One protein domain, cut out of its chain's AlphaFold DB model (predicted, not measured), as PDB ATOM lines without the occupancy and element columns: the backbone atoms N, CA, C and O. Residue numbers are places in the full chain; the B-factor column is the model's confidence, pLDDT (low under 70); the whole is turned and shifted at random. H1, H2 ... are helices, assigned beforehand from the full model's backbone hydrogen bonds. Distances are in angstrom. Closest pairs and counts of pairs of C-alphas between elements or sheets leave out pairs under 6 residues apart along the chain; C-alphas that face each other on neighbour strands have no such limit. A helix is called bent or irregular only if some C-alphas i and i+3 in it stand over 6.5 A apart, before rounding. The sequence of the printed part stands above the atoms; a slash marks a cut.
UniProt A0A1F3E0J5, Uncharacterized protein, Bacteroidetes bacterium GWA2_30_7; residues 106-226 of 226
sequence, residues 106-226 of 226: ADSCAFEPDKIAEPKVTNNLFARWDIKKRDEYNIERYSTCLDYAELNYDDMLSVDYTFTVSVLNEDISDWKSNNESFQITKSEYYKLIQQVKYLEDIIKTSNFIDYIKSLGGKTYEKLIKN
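AT A GLANCE: This is residues 106 to 226 of the 226 residues of an uncharacterized protein of Bacteroidetes bacterium GWA2_30_7 (UniProt A0A1F3E0J5). One long helix, H5, has the shorter helix H3 packed on its later part, running back the opposite way, and two wide loops reach away from this pair towards opposite ends of the model. One loop, residues 106 to 143, holds the short helices H1 and H2 and is tied at its base by a short antiparallel pairing of residues 106 to 107 with 142 to 143; in the other, residues 164 to 190 stick out, with H4 among them, while H6 sits near the start of H3. The printed part has 121 residues with six named helices, H1 to H6 in that order along the chain, and no named strand; 64 of the residues are in the helices, and the class is all helix. The whole is extended, with a radius of gyration of the C-alphas of 21.2 A, and elongated, with spans of 65 by 41 by 23 A.

IN THESE COORDINATES: Look first for the longest helix, H5, residues 186 to 214: find C-alpha 186 at (231.596, 178.291, 216.938), and from there the helix runs 41.6 A to C-alpha 214 at (208.805, 205.795, 195.596). Next find H3, residues 145 to 158, which starts with C-alpha 145 at (218.587, 211.733, 202.433) and measures 19.7 A. Further on, residues 172 to 176 make H4, 8.0 A long; it is neither bent nor irregular, but only just: C-alphas 173 and 176 are 6.4 A apart. Back near the start you find H1, residues 125 to 128, 5.4 A, and H2, residues 131 to 137, 10.0 A. The last helix is H6, residues 220 to 224, 6.4 A long, ending with C-alpha 224 at (219.471, 221.870, 191.211).

HOW THE PARTS SIT: Start at H5, which touches H3 with residues 202 to 213 alone. Their closest C-alphas are those of Ala 149 and Ile 209, 6.1 A apart, and 13 pairs of C-alphas lie within 8 A. The two run opposite ways at a shallow tilt of 33 degrees, only just short of steep. From H3 look to H6: these are close but not clearly touching, the closest C-alphas being those of Asp 147 and Tyr 220, 6.9 A apart. H1, H2 and H4 touch no helix; H4, for instance, is apart from H3 and from H5, and H1 is apart from H2. Read the backbone N and O atoms of H3, H5 and H6 and you find every O i to N i+4 pair within hydrogen-bond range. In H2 it is 2 of 3, in H4 it is 0 of 1 with 1 of 2 O i to N i+3 pairs within range, and H1 is too short for an O i to N i+4 pair.

THE WHOLE: The two C-alphas farthest apart are those of Lys 115 and Asn 178, 67.1 A. Residues 120 to 125 stand free, and so do residues 164 to 190, of which 172 to 176 belong to H4 and 186 to 190 to H5; without these stretches the body has 88 residues and spans 46 by 36 by 19 A. The printed part has no cut and ends at Asn 226, the chain's last residue. The link from H3 to H4, with 13 residues, is long; those from H1 to H2 and from H5 to H6 are tight. The mean pLDDT of the printed part is 71.9, and confidence is low, under 70, for residues 113 to 140, residues 159 to 182 and residue 226.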
ATOM      1  N   ALA A 106     220.864 218.998 202.964       93.56
ATOM      2  CA  ALA A 106     221.714 219.230 204.118       93.56
ATOM      3  C   ALA A 106     223.151 219.558 203.691       93.56
ATOM      4  O   ALA A 106     223.633 219.058 202.674       93.56
ATOM      5  N   ASP A 107     223.839 220.384 204.479       89.44
ATOM      6  CA  ASP A 107     225.264 220.674 204.327       89.44
ATOM      7  C   ASP A 107     226.047 219.760 205.279       89.44
ATOM      8  O   ASP A 107     226.062 219.968 206.495       89.44
ATOM      9  N   SER A 108     226.710 218.741 204.725       80.94
ATOM     10  CA  SER A 108     227.538 217.790 205.481       80.94
ATOM     11  C   SER A 108     228.741 218.458 206.160       80.94
ATOM     12  O   SER A 108     229.381 217.861 207.022       80.94
ATOM     13  N   CYS A 109     229.029 219.714 205.805       77.25
ATOM     14  CA  CYS A 109     230.142 220.512 206.304       77.25
ATOM     15  C   CYS A 109     229.680 221.685 207.180       77.25
ATOM     16  O   CYS A 109     230.504 222.527 207.532       77.25
ATOM     17  N   ALA A 110     228.392 221.771 207.543       79.50
ATOM     18  CA  ALA A 110     227.827 222.915 208.274       79.50
ATOM     19  C   ALA A 110     228.537 223.232 209.607       79.50
ATOM     20  O   ALA A 110     228.446 224.352 210.108       79.50
ATOM     21  N   PHE A 111     229.230 222.245 210.179       79.44
ATOM     22  CA  PHE A 111     229.909 222.331 211.474       79.44
ATOM     23  C   PHE A 111     231.438 222.339 211.349       79.44
ATOM     24  O   PHE A 111     232.144 222.388 212.358       79.44
ATOM     25  N   GLU A 112     231.973 222.314 210.125       70.38
ATOM     26  CA  GLU A 112     233.402 222.481 209.901       70.38
ATOM     27  C   GLU A 112     233.768 223.969 209.957       70.38
ATOM     28  O   GLU A 112     233.089 224.802 209.356       70.38
ATOM     29  N   PRO A 113     234.845 224.352 210.662       63.09
ATOM     30  CA  PRO A 113     235.286 225.736 210.645       63.09
ATOM     31  C   PRO A 113     235.709 226.131 209.221       63.09
ATOM     32  O   PRO A 113     236.556 225.466 208.628       63.09
ATOM     33  N   ASP A 114     235.221 227.281 208.731       56.66
ATOM     34  CA  ASP A 114     235.535 227.899 207.416       56.66
ATOM     35  C   ASP A 114     237.044 228.065 207.115       56.66
ATOM     36  O   ASP A 114     237.449 228.478 206.026       56.66
ATOM     37  N   LYS A 115     237.907 227.775 208.091       45.53
ATOM     38  CA  LYS A 115     239.360 227.795 207.981       45.53
ATOM     39  C   LYS A 115     239.925 226.445 208.396       45.53
ATOM     40  O   LYS A 115     240.341 226.275 209.541       45.53
ATOM     41  N   ILE A 116     240.084 225.536 207.444       48.56
ATOM     42  CA  ILE A 116     241.078 224.470 207.589       48.56
ATOM     43  C   ILE A 116     242.447 225.086 207.268       48.56
ATOM     44  O   ILE A 116     243.038 224.887 206.211       48.56
ATOM     45  N   ALA A 117     242.922 225.924 208.191       36.56
ATOM     46  CA  ALA A 117     244.333 226.233 208.325       36.56
ATOM     47  C   ALA A 117     244.908 225.196 209.295       36.56
ATOM     48  O   ALA A 117     244.792 225.330 210.510       36.56
ATOM     49  N   GLU A 118     245.510 224.172 208.697       41.06
ATOM     50  CA  GLU A 118     246.322 223.119 209.310       41.06
ATOM     51  C   GLU A 118     245.577 221.983 210.045       41.06
ATOM     52  O   GLU A 118     244.717 222.221 210.896       41.06
ATOM     53  N   PRO A 119     245.951 220.717 209.766       42.75
ATOM     54  CA  PRO A 119     245.377 219.547 210.410       42.75
ATOM     55  C   PRO A 119     245.889 219.465 211.850       42.75
ATOM     56  O   PRO A 119     246.935 218.881 212.136       42.75
ATOM     57  N   LYS A 120     245.152 220.050 212.793       40.38
ATOM     58  CA  LYS A 120     245.303 219.686 214.201       40.38
ATOM     59  C   LYS A 120     244.502 218.420 214.435       40.38
ATOM     60  O   LYS A 120     243.280 218.432 214.358       40.38
ATOM     61  N   VAL A 121     245.229 217.341 214.714       42.69
ATOM     62  CA  VAL A 121     244.716 216.043 215.156       42.69
ATOM     63  C   VAL A 121     243.781 216.261 216.345       42.69
ATOM     64  O   VAL A 121     244.220 216.398 217.487       42.69
ATOM     65  N   THR A 122     242.484 216.336 216.076       37.75
ATOM     66  CA  THR A 122     241.444 216.187 217.085       37.75
ATOM     67  C   THR A 122     241.009 214.726 217.064       37.75
ATOM     68  O   THR A 122     240.888 214.109 216.009       37.75
ATOM     69  N   ASN A 123     240.783 214.142 218.241       38.31
ATOM     70  CA  ASN A 123     240.304 212.761 218.388       38.31
ATOM     71  C   ASN A 123     238.837 212.576 217.939       38.31
ATOM     72  O   ASN A 123     238.232 211.550 218.242       38.31
ATOM     73  N   ASN A 124     238.261 213.542 217.217       41.53
ATOM     74  CA  ASN A 124     236.981 213.361 216.554       41.53
ATOM     75  C   ASN A 124     237.219 212.535 215.290       41.53
ATOM     76  O   ASN A 124     237.881 212.983 214.357       41.53
ATOM     77  N   LEU A 125     236.625 211.341 215.237       39.84
ATOM     78  CA  LEU A 125     236.534 210.517 214.024       39.84
ATOM     79  C   LEU A 125     235.982 211.300 212.809       39.84
ATOM     80  O   LEU A 125     236.251 210.914 211.676       39.84
ATOM     81  N   PHE A 126     235.311 212.434 213.047       44.19
ATOM     82  CA  PHE A 126     234.806 213.374 212.043       44.19
ATOM     83  C   PHE A 126     235.883 214.258 211.389       44.19
ATOM     84  O   PHE A 126     235.756 214.588 210.220       44.19
ATOM     85  N   ALA A 127     236.998 214.560 212.066       39.78
ATOM     86  CA  ALA A 127     238.121 215.294 211.461       39.78
ATOM     87  C   ALA A 127     239.044 214.391 210.616       39.78
ATOM     88  O   ALA A 127     240.088 214.829 210.135       39.78
ATOM     89  N   ARG A 128     238.693 213.105 210.474       41.31
ATOM     90  CA  ARG A 128     239.496 212.091 209.776       41.31
ATOM     91  C   ARG A 128     239.095 211.877 208.318       41.31
ATOM     92  O   ARG A 128     239.801 211.165 207.601       41.31
ATOM     93  N   TRP A 129     238.018 212.514 207.867       43.62
ATOM     94  CA  TRP A 129     237.769 212.718 206.446       43.62
ATOM     95  C   TRP A 129     238.567 213.952 206.024       43.62
ATOM     96  O   TRP A 129     238.053 215.060 205.945       43.62
ATOM     97  N   ASP A 130     239.876 213.751 205.847       46.59
ATOM     98  CA  ASP A 130     240.776 214.732 205.241       46.59
ATOM     99  C   ASP A 130     240.095 215.366 204.018       46.59
ATOM    100  O   ASP A 130     239.561 214.646 203.176       46.59
ATOM    101  N   ILE A 131     240.187 216.688 203.847       48.50
ATOM    102  CA  ILE A 131     239.757 217.381 202.614       48.50
ATOM    103  C   ILE A 131     240.315 216.676 201.365       48.50
ATOM    104  O   ILE A 131     239.643 216.585 200.345       48.50
ATOM    105  N   LYS A 132     241.522 216.098 201.464       41.47
ATOM    106  CA  LYS A 132     242.144 215.304 200.394       41.47
ATOM    107  C   LYS A 132     241.349 214.061 199.995       41.47
ATOM    108  O   LYS A 132     241.390 213.690 198.831       41.47
ATOM    109  N   LYS A 133     240.623 213.437 200.927       44.97
ATOM    110  CA  LYS A 133     239.710 212.337 200.616       44.97
ATOM    111  C   LYS A 133     238.412 212.833 199.976       44.97
ATOM    112  O   LYS A 133     237.789 212.074 199.260       44.97
ATOM    113  N   ARG A 134     237.990 214.091 200.133       52.22
ATOM    114  CA  ARG A 134     236.801 214.562 199.391       52.22
ATOM    115  C   ARG A 134     237.021 214.590 197.891       52.22
ATOM    116  O   ARG A 134     236.148 214.134 197.167       52.22
ATOM    117  N   ASP A 135     238.183 215.059 197.449       45.22
ATOM    118  CA  ASP A 135     238.538 215.041 196.026       45.22
ATOM    119  C   ASP A 135     238.745 213.602 195.511       45.22
ATOM    120  O   ASP A 135     238.532 213.330 194.334       45.22
ATOM    121  N   GLU A 136     239.137 212.673 196.392       43.59
ATOM    122  CA  GLU A 136     239.366 211.256 196.067       43.59
ATOM    123  C   GLU A 136     238.070 210.416 196.058       43.59
ATOM    124  O   GLU A 136     237.946 209.505 195.245       43.59
ATOM    125  N   TYR A 137     237.096 210.741 196.919       45.88
ATOM    126  CA  TYR A 137     235.831 210.009 197.105       45.88
ATOM    127  C   TYR A 137     234.592 210.791 196.623       45.88
ATOM    128  O   TYR A 137     233.468 210.341 196.819       45.88
ATOM    129  N   ASN A 138     234.783 211.958 195.996       52.69
ATOM    130  CA  ASN A 138     233.740 212.816 195.422       52.69
ATOM    131  C   ASN A 138     232.556 213.102 196.372       52.69
ATOM    132  O   ASN A 138     231.394 213.058 195.973       52.69
ATOM    133  N   ILE A 139     232.846 213.368 197.647       56.78
ATOM    134  CA  ILE A 139     231.807 213.579 198.663       56.78
ATOM    135  C   ILE A 139     231.181 214.952 198.450       56.78
ATOM    136  O   ILE A 139     231.812 215.985 198.706       56.78
ATOM    137  N   GLU A 140     229.932 214.964 197.996       69.50
ATOM    138  CA  GLU A 140     229.182 216.194 197.790       69.50
ATOM    139  C   GLU A 140     228.907 216.882 199.139       69.50
ATOM    140  O   GLU A 140     228.367 216.299 200.082       69.50
ATOM    141  N   ARG A 141     229.293 218.162 199.243       82.06
ATOM    142  CA  ARG A 141     229.020 219.001 200.424       82.06
ATOM    143  C   ARG A 141     227.524 219.069 200.734       82.06
ATOM    144  O   ARG A 141     227.125 219.095 201.893       82.06
ATOM    145  N   TYR A 142     226.714 219.129 199.687       89.19
ATOM    146  CA  TYR A 142     225.269 219.216 199.778       89.19
ATOM    147  C   TYR A 142     224.668 217.883 199.378       89.19
ATOM    148  O   TYR A 142     224.990 217.364 198.317       89.19
ATOM    149  N   SER A 143     223.810 217.332 200.224       91.75
ATOM    150  CA  SER A 143     223.189 216.033 199.976       91.75
ATOM    151  C   SER A 143     221.796 215.964 200.582       91.75
ATOM    152  O   SER A 143     221.490 216.579 201.604       91.75
ATOM    153  N   THR A 144     220.931 215.210 199.924       96.31
ATOM    154  CA  THR A 144     219.619 214.813 200.432       96.31
ATOM    155  C   THR A 144     219.721 213.504 201.212       96.31
ATOM    156  O   THR A 144     220.767 212.848 201.243       96.31
ATOM    157  N   CYS A 145     218.621 213.066 201.829       97.00
ATOM    158  CA  CYS A 145     218.587 211.733 202.433       97.00
ATOM    159  C   CYS A 145     218.743 210.609 201.396       97.00
ATOM    160  O   CYS A 145     219.264 209.552 201.745       97.00
ATOM    161  N   LEU A 146     218.356 210.842 200.132       97.56
ATOM    162  CA  LEU A 146     218.556 209.878 199.053       97.56
ATOM    163  C   LEU A 146     220.035 209.768 198.665       97.56
ATOM    164  O   LEU A 146     220.532 208.652 198.572       97.56
ATOM    165  N   ASP A 147     220.734 210.896 198.505       94.94
ATOM    166  CA  ASP A 147     222.179 210.891 198.210       94.94
ATOM    167  C   ASP A 147     222.951 210.148 199.309       94.94
ATOM    168  O   ASP A 147     223.806 209.316 199.026       94.94
ATOM    169  N   TYR A 148     222.594 210.391 200.578       94.19
ATOM    170  CA  TYR A 148     223.182 209.668 201.707       94.19
ATOM    171  C   TYR A 148     222.893 208.161 201.658       94.19
ATOM    172  O   TYR A 148     223.781 207.360 201.940       94.19
ATOM    173  N   ALA A 149     221.666 207.759 201.313       95.38
ATOM    174  CA  ALA A 149     221.299 206.350 201.206       95.38
ATOM    175  C   ALA A 149     222.091 205.632 200.102       95.38
ATOM    176  O   ALA A 149     222.588 204.532 200.334       95.38
ATOM    177  N   GLU A 150     222.224 206.262 198.930       94.19
ATOM    178  CA  GLU A 150     222.988 205.735 197.793       94.19
ATOM    179  C   GLU A 150     224.486 205.653 198.122       94.19
ATOM    180  O   GLU A 150     225.080 204.595 197.936       94.19
ATOM    181  N   LEU A 151     225.063 206.691 198.739       89.88
ATOM    182  CA  LEU A 151     226.453 206.665 199.204       89.88
ATOM    183  C   LEU A 151     226.693 205.555 200.235       89.88
ATOM    184  O   LEU A 151     227.651 204.802 200.118       89.88
ATOM    185  N   ASN A 152     225.812 205.418 201.230       88.31
ATOM    186  CA  ASN A 152     225.935 204.378 202.252       88.31
ATOM    187  C   ASN A 152     225.837 202.967 201.646       88.31
ATOM    188  O   ASN A 152     226.523 202.051 202.091       88.31
ATOM    189  N   TYR A 153     225.000 202.784 200.622       90.88
ATOM    190  CA  TYR A 153     224.915 201.529 199.879       90.88
ATOM    191  C   TYR A 153     226.197 201.244 199.089       90.88
ATOM    192  O   TYR A 153     226.729 200.137 199.175       90.88
ATOM    193  N   ASP A 154     226.724 202.236 198.374       87.94
ATOM    194  CA  ASP A 154     227.967 202.106 197.612       87.94
ATOM    195  C   ASP A 154     229.173 201.859 198.530       87.94
ATOM    196  O   ASP A 154     230.027 201.023 198.223       87.94
ATOM    197  N   ASP A 155     229.218 202.493 199.704       83.19
ATOM    198  CA  ASP A 155     230.198 202.211 200.753       83.19
ATOM    199  C   ASP A 155     230.091 200.746 201.211       83.19
ATOM    200  O   ASP A 155     231.090 200.032 201.258       83.19
ATOM    201  N   MET A 156     228.882 200.233 201.460       83.50
ATOM    202  CA  MET A 156     228.677 198.813 201.781       83.50
ATOM    203  C   MET A 156     229.030 197.864 200.620       83.50
ATOM    204  O   MET A 156     229.313 196.693 200.851       83.50
ATOM    205  N   LEU A 157     229.017 198.300 199.365       83.00
ATOM    206  CA  LEU A 157     229.463 197.458 198.249       83.00
ATOM    207  C   LEU A 157     230.973 197.541 198.003       83.00
ATOM    208  O   LEU A 157     231.560 196.583 197.498       83.00
ATOM    209  N   SER A 158     231.587 198.676 198.336       73.50
ATOM    210  CA  SER A 158     232.996 198.982 198.076       73.50
ATOM    211  C   SER A 158     233.929 198.636 199.227       73.50
ATOM    212  O   SER A 158     235.131 198.478 198.999       73.50
ATOM    213  N   VAL A 159     233.413 198.494 200.456       63.66
ATOM    214  CA  VAL A 159     234.178 197.878 201.536       63.66
ATOM    215  C   VAL A 159     234.554 196.486 201.047       63.66
ATOM    216  O   VAL A 159     233.709 195.592 200.974       63.66
ATOM    217  N   ASP A 160     235.842 196.323 200.731       51.12
ATOM    218  CA  ASP A 160     236.533 195.047 200.587       51.12
ATOM    219  C   ASP A 160     236.402 194.310 201.926       51.12
ATOM    220  O   ASP A 160     237.341 194.196 202.720       51.12
ATOM    221  N   TYR A 161     235.207 193.804 202.223       52.66
ATOM    222  CA  TYR A 161     235.051 192.732 203.166       52.66
ATOM    223  C   TYR A 161     235.775 191.575 202.506       52.66
ATOM    224  O   TYR A 161     235.219 190.807 201.720       52.66
ATOM    225  N   THR A 162     237.051 191.444 202.852       49.78
ATOM    226  CA  THR A 162     237.824 190.226 202.694       49.78
ATOM    227  C   THR A 162     237.214 189.172 203.620       49.78
ATOM    228  O   THR A 162     237.884 188.618 204.495       49.78
ATOM    229  N   PHE A 163     235.923 188.859 203.456       54.53
ATOM    230  CA  PHE A 163     235.501 187.486 203.579       54.53
ATOM    231  C   PHE A 163     236.452 186.775 202.651       54.53
ATOM    232  O   PHE A 163     236.452 187.009 201.445       54.53
ATOM    233  N   THR A 164     237.393 186.052 203.246       48.41
ATOM    234  CA  THR A 164     238.261 185.175 202.491       48.41
ATOM    235  C   THR A 164     237.270 184.330 201.721       48.41
ATOM    236  O   THR A 164     236.563 183.526 202.329       48.41
ATOM    237  N   VAL A 165     237.108 184.615 200.427       47.97
ATOM    238  CA  VAL A 165     236.388 183.739 199.528       47.97
ATOM    239  C   VAL A 165     237.291 182.530 199.557       47.97
ATOM    240  O   VAL A 165     238.315 182.487 198.877       47.97
ATOM    241  N   SER A 166     237.023 181.621 200.498       47.16
ATOM    242  CA  SER A 166     237.576 180.285 200.467       47.16
ATOM    243  C   SER A 166     237.198 179.840 199.083       47.16
ATOM    244  O   SER A 166     236.003 179.778 198.793       47.16
ATOM    245  N   VAL A 167     238.200 179.750 198.212       43.94
ATOM    246  CA  VAL A 167     237.985 179.557 196.794       43.94
ATOM    247  C   VAL A 167     237.091 178.335 196.690       43.94
ATOM    248  O   VAL A 167     237.538 177.221 196.954       43.94
ATOM    249  N   LEU A 168     235.806 178.554 196.401       46.91
ATOM    250  CA  LEU A 168     234.875 177.506 196.028       46.91
ATOM    251  C   LEU A 168     235.306 177.138 194.610       46.91
ATOM    252  O   LEU A 168     234.694 177.523 193.625       46.91
ATOM    253  N   ASN A 169     236.463 176.482 194.529       44.66
ATOM    254  CA  ASN A 169     237.046 175.914 193.321       44.66
ATOM    255  C   ASN A 169     236.344 174.601 192.951       44.66
ATOM    256  O   ASN A 169     236.815 173.876 192.082       44.66
ATOM    257  N   GLU A 170     235.239 174.285 193.621       49.38
ATOM    258  CA  GLU A 170     234.478 173.072 193.417       49.38
ATOM    259  C   GLU A 170     233.072 173.447 192.971       49.38
ATOM    260  O   GLU A 170     232.396 174.281 193.580       49.38
ATOM    261  N   ASP A 171     232.674 172.833 191.863       50.97
ATOM    262  CA  ASP A 171     231.335 172.861 191.307       50.97
ATOM    263  C   ASP A 171     230.311 172.574 192.421       50.97
ATOM    264  O   ASP A 171     230.149 171.448 192.889       50.97
ATOM    265  N   ILE A 172     229.577 173.610 192.849       56.00
ATOM    266  CA  ILE A 172     228.512 173.521 193.869       56.00
ATOM    267  C   ILE A 172     227.421 172.507 193.450       56.00
ATOM    268  O   ILE A 172     226.608 172.070 194.266       56.00
ATOM    269  N   SER A 173     227.405 172.081 192.180       54.62
ATOM    270  CA  SER A 173     226.548 170.999 191.696       54.62
ATOM    271  C   SER A 173     226.778 169.656 192.398       54.62
ATOM    272  O   SER A 173     225.817 168.889 192.491       54.62
ATOM    273  N   ASP A 174     227.969 169.399 192.953       51.62
ATOM    274  CA  ASP A 174     228.309 168.118 193.596       51.62
ATOM    275  C   ASP A 174     227.936 168.059 195.090       51.62
ATOM    276  O   ASP A 174     227.828 166.979 195.669       51.62
ATOM    277  N   TRP A 175     227.594 169.192 195.716       56.34
ATOM    278  CA  TRP A 175     227.111 169.234 197.109       56.34
ATOM    279  C   TRP A 175     225.726 168.598 197.306       56.34
ATOM    280  O   TRP A 175     225.253 168.448 198.433       56.34
ATOM    281  N   LYS A 176     225.044 168.217 196.219       54.75
ATOM    282  CA  LYS A 176     223.718 167.586 196.275       54.75
ATOM    283  C   LYS A 176     223.738 166.111 196.675       54.75
ATOM    284  O   LYS A 176     222.657 165.555 196.874       54.75
ATOM    285  N   SER A 177     224.895 165.465 196.814       58.31
ATOM    286  CA  SER A 177     224.951 164.050 197.190       58.31
ATOM    287  C   SER A 177     225.701 163.821 198.494       58.31
ATOM    288  O   SER A 177     226.923 163.737 198.507       58.31
ATOM    289  N   ASN A 178     224.928 163.707 199.572       55.12
ATOM    290  CA  ASN A 178     224.969 162.671 200.613       55.12
ATOM    291  C   ASN A 178     224.393 163.271 201.903       55.12
ATOM    292  O   ASN A 178     224.593 164.446 202.191       55.12
ATOM    293  N   ASN A 179     223.664 162.474 202.688       57.97
ATOM    294  CA  ASN A 179     223.176 162.839 204.028       57.97
ATOM    295  C   ASN A 179     224.345 162.959 205.032       57.97
ATOM    296  O   ASN A 179     224.347 162.317 206.083       57.97
ATOM    297  N   GLU A 180     225.378 163.715 204.684       62.03
ATOM    298  CA  GLU A 180     226.583 163.901 205.469       62.03
ATOM    299  C   GLU A 180     226.391 165.093 206.402       62.03
ATOM    300  O   GLU A 180     226.111 166.220 205.993       62.03
ATOM    301  N   SER A 181     226.513 164.832 207.701       68.88
ATOM    302  CA  SER A 181     226.597 165.886 208.700       68.88
ATOM    303  C   SER A 181     227.998 166.486 208.667       68.88
ATOM    304  O   SER A 181     228.972 165.779 208.928       68.88
ATOM    305  N   PHE A 182     228.106 167.784 208.416       69.62
ATOM    306  CA  PHE A 182     229.353 168.522 208.585       69.62
ATOM    307  C   PHE A 182     229.415 169.146 209.987       69.62
ATOM    308  O   PHE A 182     228.398 169.522 210.572       69.62
ATOM    309  N   GLN A 183     230.620 169.239 210.547       79.19
ATOM    310  CA  GLN A 183     230.870 169.923 211.815       79.19
ATOM    311  C   GLN A 183     231.556 171.259 211.539       79.19
ATOM    312  O   GLN A 183     232.535 171.308 210.803       79.19
ATOM    313  N   ILE A 184     231.056 172.325 212.162       84.44
ATOM    314  CA  ILE A 184     231.673 173.656 212.147       84.44
ATOM    315  C   ILE A 184     232.031 174.074 213.567       84.44
ATOM    316  O   ILE A 184     231.374 173.698 214.544       84.44
ATOM    317  N   THR A 185     233.065 174.892 213.697       86.88
ATOM    318  CA  THR A 185     233.412 175.537 214.959       86.88
ATOM    319  C   THR A 185     232.465 176.705 215.253       86.88
ATOM    320  O   THR A 185     231.882 177.321 214.359       86.88
ATOM    321  N   LYS A 186     232.356 177.091 216.532       87.88
ATOM    322  CA  LYS A 186     231.596 178.291 216.938       87.88
ATOM    323  C   LYS A 186     232.108 179.573 216.267       87.88
ATOM    324  O   LYS A 186     231.319 180.471 216.004       87.88
ATOM    325  N   SER A 187     233.414 179.653 216.007       82.06
ATOM    326  CA  SER A 187     234.045 180.804 215.349       82.06
ATOM    327  C   SER A 187     233.612 180.921 213.886       82.06
ATOM    328  O   SER A 187     233.231 182.000 213.442       82.06
ATOM    329  N   GLU A 188     233.592 179.807 213.151       81.62
ATOM    330  CA  GLU A 188     233.092 179.766 211.769       81.62
ATOM    331  C   GLU A 188     231.602 180.102 211.707       81.62
ATOM    332  O   GLU A 188     231.196 180.926 210.893       81.62
ATOM    333  N   TYR A 189     230.804 179.554 212.626       82.94
ATOM    334  CA  TYR A 189     229.386 179.897 212.722       82.94
ATOM    335  C   TYR A 189     229.161 181.394 212.988       82.94
ATOM    336  O   TYR A 189     228.313 182.021 212.360       82.94
ATOM    337  N   TYR A 190     229.953 181.996 213.878       84.25
ATOM    338  CA  TYR A 190     229.874 183.429 214.150       84.25
ATOM    339  C   TYR A 190     230.238 184.282 212.923       84.25
ATOM    340  O   TYR A 190     229.556 185.268 212.650       84.25
ATOM    341  N   LYS A 191     231.250 183.885 212.138       82.81
ATOM    342  CA  LYS A 191     231.584 184.552 210.864       82.81
ATOM    343  C   LYS A 191     230.436 184.480 209.857       82.81
ATOM    344  O   LYS A 191     230.147 185.483 209.211       82.81
ATOM    345  N   LEU A 192     229.759 183.332 209.754       83.12
ATOM    346  CA  LEU A 192     228.574 183.186 208.902       83.12
ATOM    347  C   LEU A 192     227.442 184.116 209.353       83.12
ATOM    348  O   LEU A 192     226.845 184.787 208.520       83.12
ATOM    349  N   ILE A 193     227.185 184.227 210.661       86.44
ATOM    350  CA  ILE A 193     226.189 185.177 211.187       86.44
ATOM    351  C   ILE A 193     226.544 186.618 210.800       86.44
ATOM    352  O   ILE A 193     225.666 187.371 210.391       86.44
ATOM    353  N   GLN A 194     227.817 187.010 210.909       83.38
ATOM    354  CA  GLN A 194     228.258 188.350 210.508       83.38
ATOM    355  C   GLN A 194     228.052 188.604 209.009       83.38
ATOM    356  O   GLN A 194     227.582 189.676 208.645       83.38
ATOM    357  N   GLN A 195     228.352 187.618 208.157       83.25
ATOM    358  CA  GLN A 195     228.110 187.690 206.711       83.25
ATOM    359  C   GLN A 195     226.626 187.829 206.382       83.25
ATOM    360  O   GLN A 195     226.252 188.686 205.588       83.25
ATOM    361  N   VAL A 196     225.778 187.008 207.007       86.81
ATOM    362  CA  VAL A 196     224.325 187.079 206.816       86.81
ATOM    363  C   VAL A 196     223.812 188.452 207.225       86.81
ATOM    364  O   VAL A 196     223.114 189.085 206.444       86.81
ATOM    365  N   LYS A 197     224.219 188.952 208.397       84.81
ATOM    366  CA  LYS A 197     223.802 190.272 208.877       84.81
ATOM    367  C   LYS A 197     224.233 191.393 207.926       84.81
ATOM    368  O   LYS A 197     223.437 192.265 207.610       84.81
ATOM    369  N   TYR A 198     225.459 191.329 207.417       85.12
ATOM    370  CA  TYR A 198     225.958 192.283 206.430       85.12
ATOM    371  C   TYR A 198     225.136 192.283 205.134       85.12
ATOM    372  O   TYR A 198     224.727 193.336 204.651       85.12
ATOM    373  N   LEU A 199     224.848 191.098 204.586       87.81
ATOM    374  CA  LEU A 199     224.012 190.957 203.391       87.81
ATOM    375  C   LEU A 199     222.580 191.444 203.637       87.81
ATOM    376  O   LEU A 199     221.995 192.093 202.772       87.81
ATOM    377  N   GLU A 200     222.016 191.159 204.813       89.19
ATOM    378  CA  GLU A 200     220.716 191.693 205.220       89.19
ATOM    379  C   GLU A 200     220.719 193.227 205.246       89.19
ATOM    380  O   GLU A 200     219.759 193.832 204.773       89.19
ATOM    381  N   ASP A 201     221.779 193.857 205.753       86.50
ATOM    382  CA  ASP A 201     221.893 195.317 205.830       86.50
ATOM    383  C   ASP A 201     222.038 195.957 204.431       86.50
ATOM    384  O   ASP A 201     221.397 196.976 204.156       86.50
ATOM    385  N   ILE A 202     222.757 195.314 203.497       89.69
ATOM    386  CA  ILE A 202     222.808 195.718 202.075       89.69
ATOM    387  C   ILE A 202     221.414 195.660 201.441       89.69
ATOM    388  O   ILE A 202     220.973 196.620 200.804       89.69
ATOM    389  N   ILE A 203     220.699 194.541 201.614       91.06
ATOM    390  CA  ILE A 203     219.352 194.355 201.057       91.06
ATOM    391  C   ILE A 203     218.385 195.387 201.645       91.06
ATOM    392  O   ILE A 203     217.608 195.993 200.908       91.06
ATOM    393  N   LYS A 204     218.437 195.616 202.963       91.12
ATOM    394  CA  LYS A 204     217.613 196.634 203.629       91.12
ATOM    395  C   LYS A 204     217.898 198.021 203.074       91.12
ATOM    396  O   LYS A 204     216.947 198.709 202.725       91.12
ATOM    397  N   THR A 205     219.166 198.404 202.939       91.62
ATOM    398  CA  THR A 205     219.555 199.719 202.409       91.62
ATOM    399  C   THR A 205     219.075 199.898 200.967       91.62
ATOM    400  O   THR A 205     218.470 200.918 200.650       91.62
ATOM    401  N   SER A 206     219.234 198.878 200.115       95.00
ATOM    402  CA  SER A 206     218.715 198.883 198.739       95.00
ATOM    403  C   SER A 206     217.194 199.065 198.688       95.00
ATOM    404  O   SER A 206     216.703 199.948 197.985       95.00
ATOM    405  N   ASN A 207     216.444 198.301 199.488       95.56
ATOM    406  CA  ASN A 207     214.991 198.455 199.581       95.56
ATOM    407  C   ASN A 207     214.599 199.846 200.104       95.56
ATOM    408  O   ASN A 207     213.593 200.412 199.676       95.56
ATOM    409  N   PHE A 208     215.387 200.410 201.023       96.00
ATOM    410  CA  PHE A 208     215.144 201.741 201.569       96.00
ATOM    411  C   PHE A 208     215.361 202.831 200.511       96.00
ATOM    412  O   PHE A 208     214.559 203.756 200.421       96.00
ATOM    413  N   ILE A 209     216.381 202.703 199.655       98.00
ATOM    414  CA  ILE A 209     216.598 203.593 198.501       98.00
ATOM    415  C   ILE A 209     215.374 203.586 197.580       98.00
ATOM    416  O   ILE A 209     214.856 204.649 197.224       98.00
ATOM    417  N   ASP A 210     214.884 202.400 197.216       98.19
ATOM    418  CA  ASP A 210     213.697 202.261 196.367       98.19
ATOM    419  C   ASP A 210     212.456 202.862 197.034       98.19
ATOM    420  O   ASP A 210     211.664 203.551 196.386       98.19
ATOM    421  N   TYR A 211     212.319 202.677 198.348       98.31
ATOM    422  CA  TYR A 211     211.252 203.280 199.134       98.31
ATOM    423  C   TYR A 211     211.311 204.815 199.112       98.31
ATOM    424  O   TYR A 211     210.317 205.454 198.764       98.31
ATOM    425  N   ILE A 212     212.473 205.419 199.377       98.56
ATOM    426  CA  ILE A 212     212.679 206.877 199.313       98.56
ATOM    427  C   ILE A 212     212.326 207.412 197.919       98.56
ATOM    428  O   ILE A 212     211.597 208.401 197.794       98.56
ATOM    429  N   LYS A 213     212.780 206.735 196.856       98.56
ATOM    430  CA  LYS A 213     212.439 207.080 195.465       98.56
ATOM    431  C   LYS A 213     210.931 207.003 195.219       98.56
ATOM    432  O   LYS A 213     210.374 207.902 194.590       98.56
ATOM    433  N   SER A 214     210.258 205.973 195.740       98.31
ATOM    434  CA  SER A 214     208.805 205.795 195.596       98.31
ATOM    435  C   SER A 214     207.990 206.906 196.268       98.31
ATOM    436  O   SER A 214     206.918 207.265 195.781       98.31
ATOM    437  N   LEU A 215     208.530 207.504 197.332       98.25
ATOM    438  CA  LEU A 215     207.958 208.660 198.026       98.25
ATOM    439  C   LEU A 215     208.274 210.002 197.338       98.25
ATOM    440  O   LEU A 215     207.836 211.053 197.804       98.25
ATOM    441  N   GLY A 216     209.015 209.992 196.225       98.00
ATOM    442  CA  GLY A 216     209.385 211.192 195.474       98.00
ATOM    443  C   GLY A 216     210.683 211.858 195.936       98.00
ATOM    444  O   GLY A 216     210.915 213.022 195.590       98.00
ATOM    445  N   GLY A 217     211.520 211.142 196.695       98.12
ATOM    446  CA  GLY A 217     212.872 211.574 197.027       98.12
ATOM    447  C   GLY A 217     213.736 211.747 195.774       98.12
ATOM    448  O   GLY A 217     213.663 210.964 194.822       98.12
ATOM    449  N   LYS A 218     214.543 212.804 195.760       97.88
ATOM    450  CA  LYS A 218     215.427 213.189 194.660       97.88
ATOM    451  C   LYS A 218     216.818 213.460 195.205       97.88
ATOM    452  O   LYS A 218     216.951 213.987 196.297       97.88
ATOM    453  N   THR A 219     217.822 213.150 194.397       95.56
ATOM    454  CA  THR A 219     219.215 213.513 194.654       95.56
ATOM    455  C   THR A 219     219.410 215.023 194.546       95.56
ATOM    456  O   THR A 219     218.652 215.704 193.840       95.56
ATOM    457  N   TYR A 220     220.445 215.550 195.197       93.50
ATOM    458  CA  TYR A 220     220.824 216.962 195.139       93.50
ATOM    459  C   TYR A 220     220.984 217.432 193.687       93.50
ATOM    460  O   TYR A 220     220.364 218.417 193.276       93.50
ATOM    461  N   GLU A 221     221.705 216.660 192.871       91.56
ATOM    462  CA  GLU A 221     221.910 216.935 191.448       91.56
ATOM    463  C   GLU A 221     220.584 217.104 190.678       91.56
ATOM    464  O   GLU A 221     220.445 218.000 189.840       91.56
ATOM    465  N   LYS A 222     219.572 216.276 190.975       94.12
ATOM    466  CA  LYS A 222     218.244 216.371 190.344       94.12
ATOM    467  C   LYS A 222     217.452 217.584 190.818       94.12
ATOM    468  O   LYS A 222     216.581 218.047 190.081       94.12
ATOM    469  N   LEU A 223     217.691 218.072 192.031       92.50
ATOM    470  CA  LEU A 223     216.996 219.240 192.571       92.50
ATOM    471  C   LEU A 223     217.532 220.545 191.980       92.50
ATOM    472  O   LEU A 223     216.735 221.431 191.703       92.50
ATOM    473  N   ILE A 224     218.842 220.644 191.737       89.56
ATOM    474  CA  ILE A 224     219.471 221.870 191.211       89.56
ATOM    475  C   ILE A 224     219.416 222.011 189.683       89.56
ATOM    476  O   ILE A 224     219.648 223.096 189.158       89.56
ATOM    477  N   LYS A 225     219.159 220.918 188.953       80.00
ATOM    478  CA  LYS A 225     219.055 220.913 187.480       80.00
ATOM    479  C   LYS A 225     217.647 221.220 186.950       80.00
ATOM    480  O   LYS A 225     217.478 221.274 185.732       80.00
ATOM    481  N   ASN A 226     216.663 221.392 187.832       54.62
ATOM    482  CA  ASN A 226     215.280 221.769 187.510       54.62
ATOM    483  C   ASN A 226     214.997 223.211 187.935       54.62
ATOM    484  O   ASN A 226     214.131 223.835 187.285       54.62
TER     485      ASN A 226